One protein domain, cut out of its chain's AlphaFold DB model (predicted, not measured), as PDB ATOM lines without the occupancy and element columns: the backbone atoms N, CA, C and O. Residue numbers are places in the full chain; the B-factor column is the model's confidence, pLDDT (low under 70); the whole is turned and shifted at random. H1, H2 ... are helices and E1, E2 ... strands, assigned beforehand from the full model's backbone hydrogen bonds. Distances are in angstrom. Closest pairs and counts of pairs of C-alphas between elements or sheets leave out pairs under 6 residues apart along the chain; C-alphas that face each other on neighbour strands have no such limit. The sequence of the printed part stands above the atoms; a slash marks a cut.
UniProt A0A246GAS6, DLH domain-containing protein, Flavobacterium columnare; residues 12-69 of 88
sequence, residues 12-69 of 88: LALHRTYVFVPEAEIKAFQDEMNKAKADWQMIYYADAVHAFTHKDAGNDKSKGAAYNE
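What this domain is: This is residues 12 to 69 of the 88 residues of the protein "DLH domain-containing protein" of Flavobacterium columnare (UniProt A0A246GAS6). Two short parallel strands, E1 and E2, lie side by side as a narrow ribbon, with one helix, H1, looping off to its side in an open, loosely joined frame. Beyond the ends of the strands at residues 16 and 45, residues 46 to 69 coil as a small head with no named element. The printed part has 58 residues, with E1, H1 and E2 in that order; the class is mixed, helices and strands, with 24 residues in named elements, under half. The whole is loose, with a radius of gyration of the C-alphas of 13.1 A, and elongated, spanning 38 by 20 by 15 A.

Where its parts are: Find C-alpha 12 at (56.591, -18.998, 15.270), where E1 begins; it runs through residues 12 to 16, 13.4 A. Look next at C-alpha 23, at (41.812, -16.946, 26.339), where H1 begins, residues 23 to 35, 18.0 A long. E2 holds residues 40 to 45, 16.8 A, and ends at C-alpha 45, at (51.832, -7.024, 19.072).

How they stand to each other: E1 and E2 are parallel neighbours, 22 degrees between their directions; C-alphas 13 and 42 face each other at 4.5 A. Here N 13 and O 41 are 2.8 A apart and N 43 and O 13 2.9 A, both within hydrogen-bond range. E1, H1 and E2 form a strand-helix-strand unit, two parallel neighbour strands with a helix between them along the chain, and its crossover is right-handed. H1 and E2 have 1 pair of C-alphas within 8 A, those of Met 33 and Trp 40, at 7.0 A. Residues 21 to 29, of which 23 to 29 belong to H1, stand free. In H1 every O i to N i+4 pair is within hydrogen-bond range.

The domain as a whole: The two C-alphas farthest apart are those of Lys 37 and Asp 60, 38.5 A. The printed part has no cut; the link from E1 to H1 is short, and that from H1 to E2 is tight. The mean pLDDT of the printed part is 92.1, and you find it under 70 at residues 18 to 20.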
ATOM      1  N   LEU A  12      56.705 -20.414  14.915       98.56
ATOM      2  CA  LEU A  12      56.591 -18.998  15.270       98.56
ATOM      3  C   LEU A  12      55.152 -18.510  15.065       98.56
ATOM      4  O   LEU A  12      54.648 -18.484  13.943       98.56
ATOM      5  N   ALA A  13      54.507 -18.065  16.142       97.88
ATOM      6  CA  ALA A  13      53.177 -17.467  16.122       97.88
ATOM      7  C   ALA A  13      53.249 -15.943  16.339       97.88
ATOM      8  O   ALA A  13      53.683 -15.455  17.381       97.88
ATOM      9  N   LEU A  14      52.791 -15.169  15.353       97.69
ATOM     10  CA  LEU A  14      52.835 -13.701  15.356       97.69
ATOM     11  C   LEU A  14      51.426 -13.151  15.590       97.69
ATOM     12  O   LEU A  14      50.597 -13.118  14.680       97.69
ATOM     13  N   HIS A  15      51.135 -12.764  16.830       95.38
ATOM     14  CA  HIS A  15      49.779 -12.544  17.318       95.38
ATOM     15  C   HIS A  15      49.480 -11.080  17.651       95.38
ATOM     16  O   HIS A  15      50.352 -10.278  17.974       95.38
ATOM     17  N   ARG A  16      48.202 -10.729  17.583       90.62
ATOM     18  CA  ARG A  16      47.659  -9.397  17.865       90.62
ATOM     19  C   ARG A  16      47.117  -9.351  19.300       90.62
ATOM     20  O   ARG A  16      46.625 -10.363  19.775       90.62
ATOM     21  N   THR A  17      47.150  -8.216  19.994       81.25
ATOM     22  CA  THR A  17      46.577  -8.140  21.361       81.25
ATOM     23  C   THR A  17      45.120  -7.675  21.406       81.25
ATOM     24  O   THR A  17      44.519  -7.707  22.474       81.25
ATOM     25  N   TYR A  18      44.564  -7.157  20.304       69.12
ATOM     26  CA  TYR A  18      43.248  -6.511  20.298       69.12
ATOM     27  C   TYR A  18      42.149  -7.459  19.795       69.12
ATOM     28  O   TYR A  18      42.300  -8.080  18.744       69.12
ATOM     29  N   VAL A  19      41.035  -7.495  20.539       62.47
ATOM     30  CA  VAL A  19      39.725  -8.096  20.211       62.47
ATOM     31  C   VAL A  19      39.759  -9.587  19.792       62.47
ATOM     32  O   VAL A  19      40.160  -9.968  18.690       62.47
ATOM     33  N   PHE A  20      39.219 -10.403  20.709       63.47
ATOM     34  CA  PHE A  20      38.570 -11.711  20.517       63.47
ATOM     35  C   PHE A  20      39.388 -12.806  19.807       63.47
ATOM     36  O   PHE A  20      39.020 -13.287  18.738       63.47
ATOM     37  N   VAL A  21      40.457 -13.281  20.448       72.69
ATOM     38  CA  VAL A  21      40.633 -14.741  20.555       72.69
ATOM     39  C   VAL A  21      40.312 -15.099  22.004       72.69
ATOM     40  O   VAL A  21      40.889 -14.468  22.892       72.69
ATOM     41  N   PRO A  22      39.374 -16.025  22.277       87.94
ATOM     42  CA  PRO A  22      39.109 -16.469  23.639       87.94
ATOM     43  C   PRO A  22      40.405 -16.916  24.322       87.94
ATOM     44  O   PRO A  22      41.187 -17.664  23.737       87.94
ATOM     45  N   GLU A  23      40.626 -16.517  25.576       88.38
ATOM     46  CA  GLU A  23      41.812 -16.946  26.339       88.38
ATOM     47  C   GLU A  23      41.933 -18.474  26.392       88.38
ATOM     48  O   GLU A  23      43.034 -19.017  26.366       88.38
ATOM     49  N   ALA A  24      40.792 -19.170  26.387       92.38
ATOM     50  CA  ALA A  24      40.726 -20.620  26.302       92.38
ATOM     51  C   ALA A  24      41.361 -21.174  25.014       92.38
ATOM     52  O   ALA A  24      42.031 -22.199  25.076       92.38
ATOM     53  N   GLU A  25      41.199 -20.505  23.870       92.38
ATOM     54  CA  GLU A  25      41.817 -20.920  22.603       92.38
ATOM     55  C   GLU A  25      43.316 -20.624  22.588       92.38
ATOM     56  O   GLU A  25      44.104 -21.466  22.158       92.38
ATOM     57  N   ILE A  26      43.732 -19.473  23.127       93.62
ATOM     58  CA  ILE A  26      45.154 -19.150  23.306       93.62
ATOM     59  C   ILE A  26      45.813 -20.208  24.191       93.62
ATOM     60  O   ILE A  26      46.852 -20.763  23.837       93.62
ATOM     61  N   LYS A  27      45.194 -20.522  25.331       95.06
ATOM     62  CA  LYS A  27      45.701 -21.536  26.249       95.06
ATOM     63  C   LYS A  27      45.701 -22.920  25.604       95.06
ATOM     64  O   LYS A  27      46.676 -23.646  25.761       95.06
ATOM     65  N   ALA A  28      44.653 -23.279  24.864       95.62
ATOM     66  CA  ALA A  28      44.591 -24.550  24.153       95.62
ATOM     67  C   ALA A  28      45.727 -24.680  23.129       95.62
ATOM     68  O   ALA A  28      46.381 -25.719  23.101       95.62
ATOM     69  N   PHE A  29      46.022 -23.622  22.365       95.88
ATOM     70  CA  PHE A  29      47.166 -23.586  21.451       95.88
ATOM     71  C   PHE A  29      48.491 -23.807  22.192       95.88
ATOM     72  O   PHE A  29      49.276 -24.670  21.807       95.88
ATOM     73  N   GLN A  30      48.731 -23.077  23.285       96.94
ATOM     74  CA  GLN A  30      49.959 -23.226  24.078       96.94
ATOM     75  C   GLN A  30      50.085 -24.638  24.672       96.94
ATOM     76  O   GLN A  30      51.150 -25.251  24.611       96.94
ATOM     77  N   ASP A  31      48.990 -25.176  25.217       97.19
ATOM     78  CA  ASP A  31      48.933 -26.533  25.759       97.19
ATOM     79  C   ASP A  31      49.212 -27.579  24.664       97.19
ATOM     80  O   ASP A  31      49.896 -28.567  24.929       97.19
ATOM     81  N   GLU A  32      48.700 -27.383  23.445       96.75
ATOM     82  CA  GLU A  32      48.941 -28.265  22.300       96.75
ATOM     83  C   GLU A  32      50.407 -28.237  21.864       96.75
ATOM     84  O   GLU A  32      51.016 -29.302  21.778       96.75
ATOM     85  N   MET A  33      51.002 -27.053  21.682       97.88
ATOM     86  CA  MET A  33      52.422 -26.920  21.319       97.88
ATOM     87  C   MET A  33      53.337 -27.584  22.359       97.88
ATOM     88  O   MET A  33      54.263 -28.316  22.004       97.88
ATOM     89  N   ASN A  34      53.031 -27.406  23.649       96.56
ATOM     90  CA  ASN A  34      53.771 -28.032  24.745       96.56
ATOM     91  C   ASN A  34      53.619 -29.561  24.751       96.56
ATOM     92  O   ASN A  34      54.606 -30.282  24.892       96.56
ATOM     93  N   LYS A  35      52.395 -30.077  24.578       97.19
ATOM     94  CA  LYS A  35      52.142 -31.529  24.505       97.19
ATOM     95  C   LYS A  35      52.802 -32.163  23.283       97.19
ATOM     96  O   LYS A  35      53.326 -33.269  23.391       97.19
ATOM     97  N   ALA A  36      52.829 -31.446  22.163       97.38
ATOM     98  CA  ALA A  36      53.513 -31.842  20.939       97.38
ATOM     99  C   ALA A  36      55.047 -31.743  21.035       97.38
ATOM    100  O   ALA A  36      55.732 -32.122  20.087       97.38
ATOM    101  N   LYS A  37      55.597 -31.244  22.155       96.50
ATOM    102  CA  LYS A  37      57.037 -31.009  22.358       96.50
ATOM    103  C   LYS A  37      57.662 -30.133  21.262       96.50
ATOM    104  O   LYS A  37      58.828 -30.321  20.924       96.50
ATOM    105  N   ALA A  38      56.881 -29.207  20.707       97.44
ATOM    106  CA  ALA A  38      57.369 -28.271  19.706       97.44
ATOM    107  C   ALA A  38      58.395 -27.309  20.328       97.44
ATOM    108  O   ALA A  38      58.258 -26.906  21.484       97.44
ATOM    109  N   ASP A  39      59.379 -26.888  19.540       97.75
ATOM    110  CA  ASP A  39      60.162 -25.682  19.821       97.75
ATOM    111  C   ASP A  39      59.376 -24.489  19.262       97.75
ATOM    112  O   ASP A  39      59.242 -24.346  18.043       97.75
ATOM    113  N   TRP A  40      58.747 -23.703  20.139       98.25
ATOM    114  CA  TRP A  40      57.777 -22.697  19.720       98.25
ATOM    115  C   TRP A  40      57.942 -21.347  20.415       98.25
ATOM    116  O   TRP A  40      58.312 -21.242  21.583       98.25
ATOM    117  N   GLN A  41      57.593 -20.297  19.676       98.31
ATOM    118  CA  GLN A  41      57.539 -18.918  20.141       98.31
ATOM    119  C   GLN A  41      56.192 -18.299  19.763       98.31
ATOM    120  O   GLN A  41      55.671 -18.529  18.671       98.31
ATOM    121  N   MET A  42      55.640 -17.458  20.639       97.81
ATOM    122  CA  MET A  42      54.473 -16.629  20.334       97.81
ATOM    123  C   MET A  42      54.734 -15.186  20.754       97.81
ATOM    124  O   MET A  42      55.018 -14.913  21.918       97.81
ATOM    125  N   ILE A  43      54.624 -14.254  19.808       97.50
ATOM    126  CA  ILE A  43      54.884 -12.829  20.025       97.50
ATOM    127  C   ILE A  43      53.574 -12.062  19.921       97.50
ATOM    128  O   ILE A  43      52.846 -12.204  18.942       97.50
ATOM    129  N   TYR A  44      53.301 -11.211  20.906       95.75
ATOM    130  CA  TYR A  44      52.123 -10.352  20.930       95.75
ATOM    131  C   TYR A  44      52.468  -8.923  20.507       95.75
ATOM    132  O   TYR A  44      53.341  -8.272  21.084       95.75
ATOM    133  N   TYR A  45      51.734  -8.404  19.528       95.12
ATOM    134  CA  TYR A  45      51.832  -7.024  19.072       95.12
ATOM    135  C   TYR A  45      50.685  -6.195  19.643       95.12
ATOM    136  O   TYR A  45      49.529  -6.335  19.237       95.12
ATOM    137  N   ALA A  46      51.040  -5.322  20.588       91.81
ATOM    138  CA  ALA A  46      50.124  -4.360  21.182       91.81
ATOM    139  C   ALA A  46      49.422  -3.522  20.106       91.81
ATOM    140  O   ALA A  46      50.062  -3.105  19.135       91.81
ATOM    141  N   ASP A  47      48.129  -3.250  20.307       89.50
ATOM    142  CA  ASP A  47      47.339  -2.339  19.465       89.50
ATOM    143  C   ASP A  47      47.209  -2.809  17.988       89.50
ATOM    144  O   ASP A  47      46.811  -2.064  17.089       89.50
ATOM    145  N   ALA A  48      47.546  -4.071  17.706       93.19
ATOM    146  CA  ALA A  48      47.274  -4.729  16.432       93.19
ATOM    147  C   ALA A  48      45.911  -5.437  16.471       93.19
ATOM    148  O   ALA A  48      45.525  -5.988  17.501       93.19
ATOM    149  N   VAL A  49      45.227  -5.459  15.327       92.88
ATOM    150  CA  VAL A  49      43.979  -6.197  15.056       92.88
ATOM    151  C   VAL A  49      44.212  -7.236  13.951       92.88
ATOM    152  O   VAL A  49      45.358  -7.452  13.557       92.88
ATOM    153  N   HIS A  50      43.180  -7.950  13.476       92.38
ATOM    154  CA  HIS A  50      43.365  -8.833  12.320       92.38
ATOM    155  C   HIS A  50      43.909  -8.046  11.121       92.38
ATOM    156  O   HIS A  50      43.746  -6.831  11.027       92.38
ATOM    157  N   ALA A  51      44.569  -8.751  10.201       94.75
ATOM    158  CA  ALA A  51      45.145  -8.157   8.997       94.75
ATOM    159  C   ALA A  51      46.179  -7.037   9.261       94.75
ATOM    160  O   ALA A  51      46.417  -6.204   8.392       94.75
ATOM    161  N   PHE A  52      46.857  -7.043  10.420       95.69
ATOM    162  CA  PHE A  52      47.845  -6.016  10.777       95.69
ATOM    163  C   PHE A  52      49.022  -5.888   9.795       95.69
ATOM    164  O   PHE A  52      49.689  -4.858   9.788       95.69
ATOM    165  N   THR A  53      49.267  -6.899   8.957       97.12
ATOM    166  CA  THR A  53      50.278  -6.894   7.887       97.12
ATOM    167  C   THR A  53      49.754  -6.407   6.533       97.12
ATOM    168  O   THR A  53      50.556  -6.123   5.644       97.12
ATOM    169  N   HIS A  54      48.436  -6.292   6.353       96.62
ATOM    170  CA  HIS A  54      47.805  -6.000   5.069       96.62
ATOM    171  C   HIS A  54      47.561  -4.497   4.912       96.62
ATOM    172  O   HIS A  54      46.665  -3.944   5.543       96.62
ATOM    173  N   LYS A  55      48.356  -3.832   4.065       94.31
ATOM    174  CA  LYS A  55      48.316  -2.367   3.882       94.31
ATOM    175  C   LYS A  55      46.948  -1.841   3.431       94.31
ATOM    176  O   LYS A  55      46.561  -0.754   3.846       94.31
ATOM    177  N   ASP A  56      46.202  -2.637   2.669       95.31
ATOM    178  CA  ASP A  56      44.891  -2.252   2.133       95.31
ATOM    179  C   ASP A  56      43.734  -2.493   3.119       95.31
ATOM    180  O   ASP A  56      42.585  -2.174   2.825       95.31
ATOM    181  N   ALA A  57      44.013  -3.004   4.327       92.38
ATOM    182  CA  ALA A  57      43.003  -3.201   5.371       92.38
ATOM    183  C   ALA A  57      42.535  -1.889   6.041       92.38
ATOM    184  O   ALA A  57      41.714  -1.925   6.955       92.38
ATOM    185  N   GLY A  58      43.054  -0.731   5.614       92.25
ATOM    186  CA  GLY A  58      42.774   0.566   6.233       92.25
ATOM    187  C   GLY A  58      43.388   0.693   7.632       92.25
ATOM    188  O   GLY A  58      44.245  -0.095   8.018       92.25
ATOM    189  N   ASN A  59      42.973   1.698   8.404       88.31
ATOM    190  CA  ASN A  59      43.510   1.993   9.743       88.31
ATOM    191  C   ASN A  59      42.434   2.051  10.849       88.31
ATOM    192  O   ASN A  59      42.752   2.349  12.002       88.31
ATOM    193  N   ASP A  60      41.177   1.745  10.516       89.25
ATOM    194  CA  ASP A  60      40.050   1.739  11.451       89.25
ATOM    195  C   ASP A  60      39.959   0.406  12.211       89.25
ATOM    196  O   ASP A  60      39.405  -0.586  11.737       89.25
ATOM    197  N   LYS A  61      40.490   0.396  13.434       86.06
ATOM    198  CA  LYS A  61      40.543  -0.798  14.291       86.06
ATOM    199  C   LYS A  61      39.194  -1.182  14.892       86.06
ATOM    200  O   LYS A  61      39.070  -2.303  15.386       86.06
ATOM    201  N   SER A  62      38.191  -0.299  14.844       86.38
ATOM    202  CA  SER A  62      36.867  -0.562  15.429       86.38
ATOM    203  C   SER A  62      36.171  -1.764  14.780       86.38
ATOM    204  O   SER A  62      35.362  -2.434  15.416       86.38
ATOM    205  N   LYS A  63      36.557  -2.096  13.542       84.25
ATOM    206  CA  LYS A  63      36.051  -3.238  12.769       84.25
ATOM    207  C   LYS A  63      36.799  -4.550  13.033       84.25
ATOM    208  O   LYS A  63      36.514  -5.555  12.390       84.25
ATOM    209  N   GLY A  64      37.779  -4.553  13.940       87.38
ATOM    210  CA  GLY A  64      38.543  -5.748  14.315       87.38
ATOM    211  C   GLY A  64      39.571  -6.221  13.280       87.38
ATOM    212  O   GLY A  64      40.245  -7.224  13.527       87.38
ATOM    213  N   ALA A  65      39.737  -5.497  12.167       91.62
ATOM    214  CA  ALA A  65      40.775  -5.714  11.165       91.62
ATOM    215  C   ALA A  65      41.250  -4.377  10.575       91.62
ATOM    216  O   ALA A  65      40.426  -3.567  10.166       91.62
ATOM    217  N   ALA A  66      42.562  -4.150  10.561       94.81
ATOM    218  CA  ALA A  66      43.201  -2.930  10.075       94.81
ATOM    219  C   ALA A  66      44.720  -3.122  10.006       94.81
ATOM    220  O   ALA A  66      45.304  -3.866  10.800       94.81
ATOM    221  N   TYR A  67      45.369  -2.386   9.110       96.38
ATOM    222  CA  TYR A  67      46.816  -2.309   9.018       96.38
ATOM    223  C   TYR A  67      47.423  -1.689  10.284       96.38
ATOM    224  O   TYR A  67      46.925  -0.700  10.827       96.38
ATOM    225  N   ASN A  68      48.550  -2.241  10.737       95.56
ATOM    226  CA  ASN A  68      49.372  -1.639  11.781       95.56
ATOM    227  C   ASN A  68      50.843  -1.738  11.371       95.56
ATOM    228  O   ASN A  68      51.482  -2.777  11.525       95.56
ATOM    229  N   GLU A  69      51.392  -0.629  10.877       96.44
ATOM    230  CA  GLU A  69      52.761  -0.547  10.358       96.44
ATOM    231  C   GLU A  69      53.813  -1.047  11.356       96.44
ATOM    232  O   GLU A  69      54.734  -1.787  10.999       96.44
TER     233      GLU A  69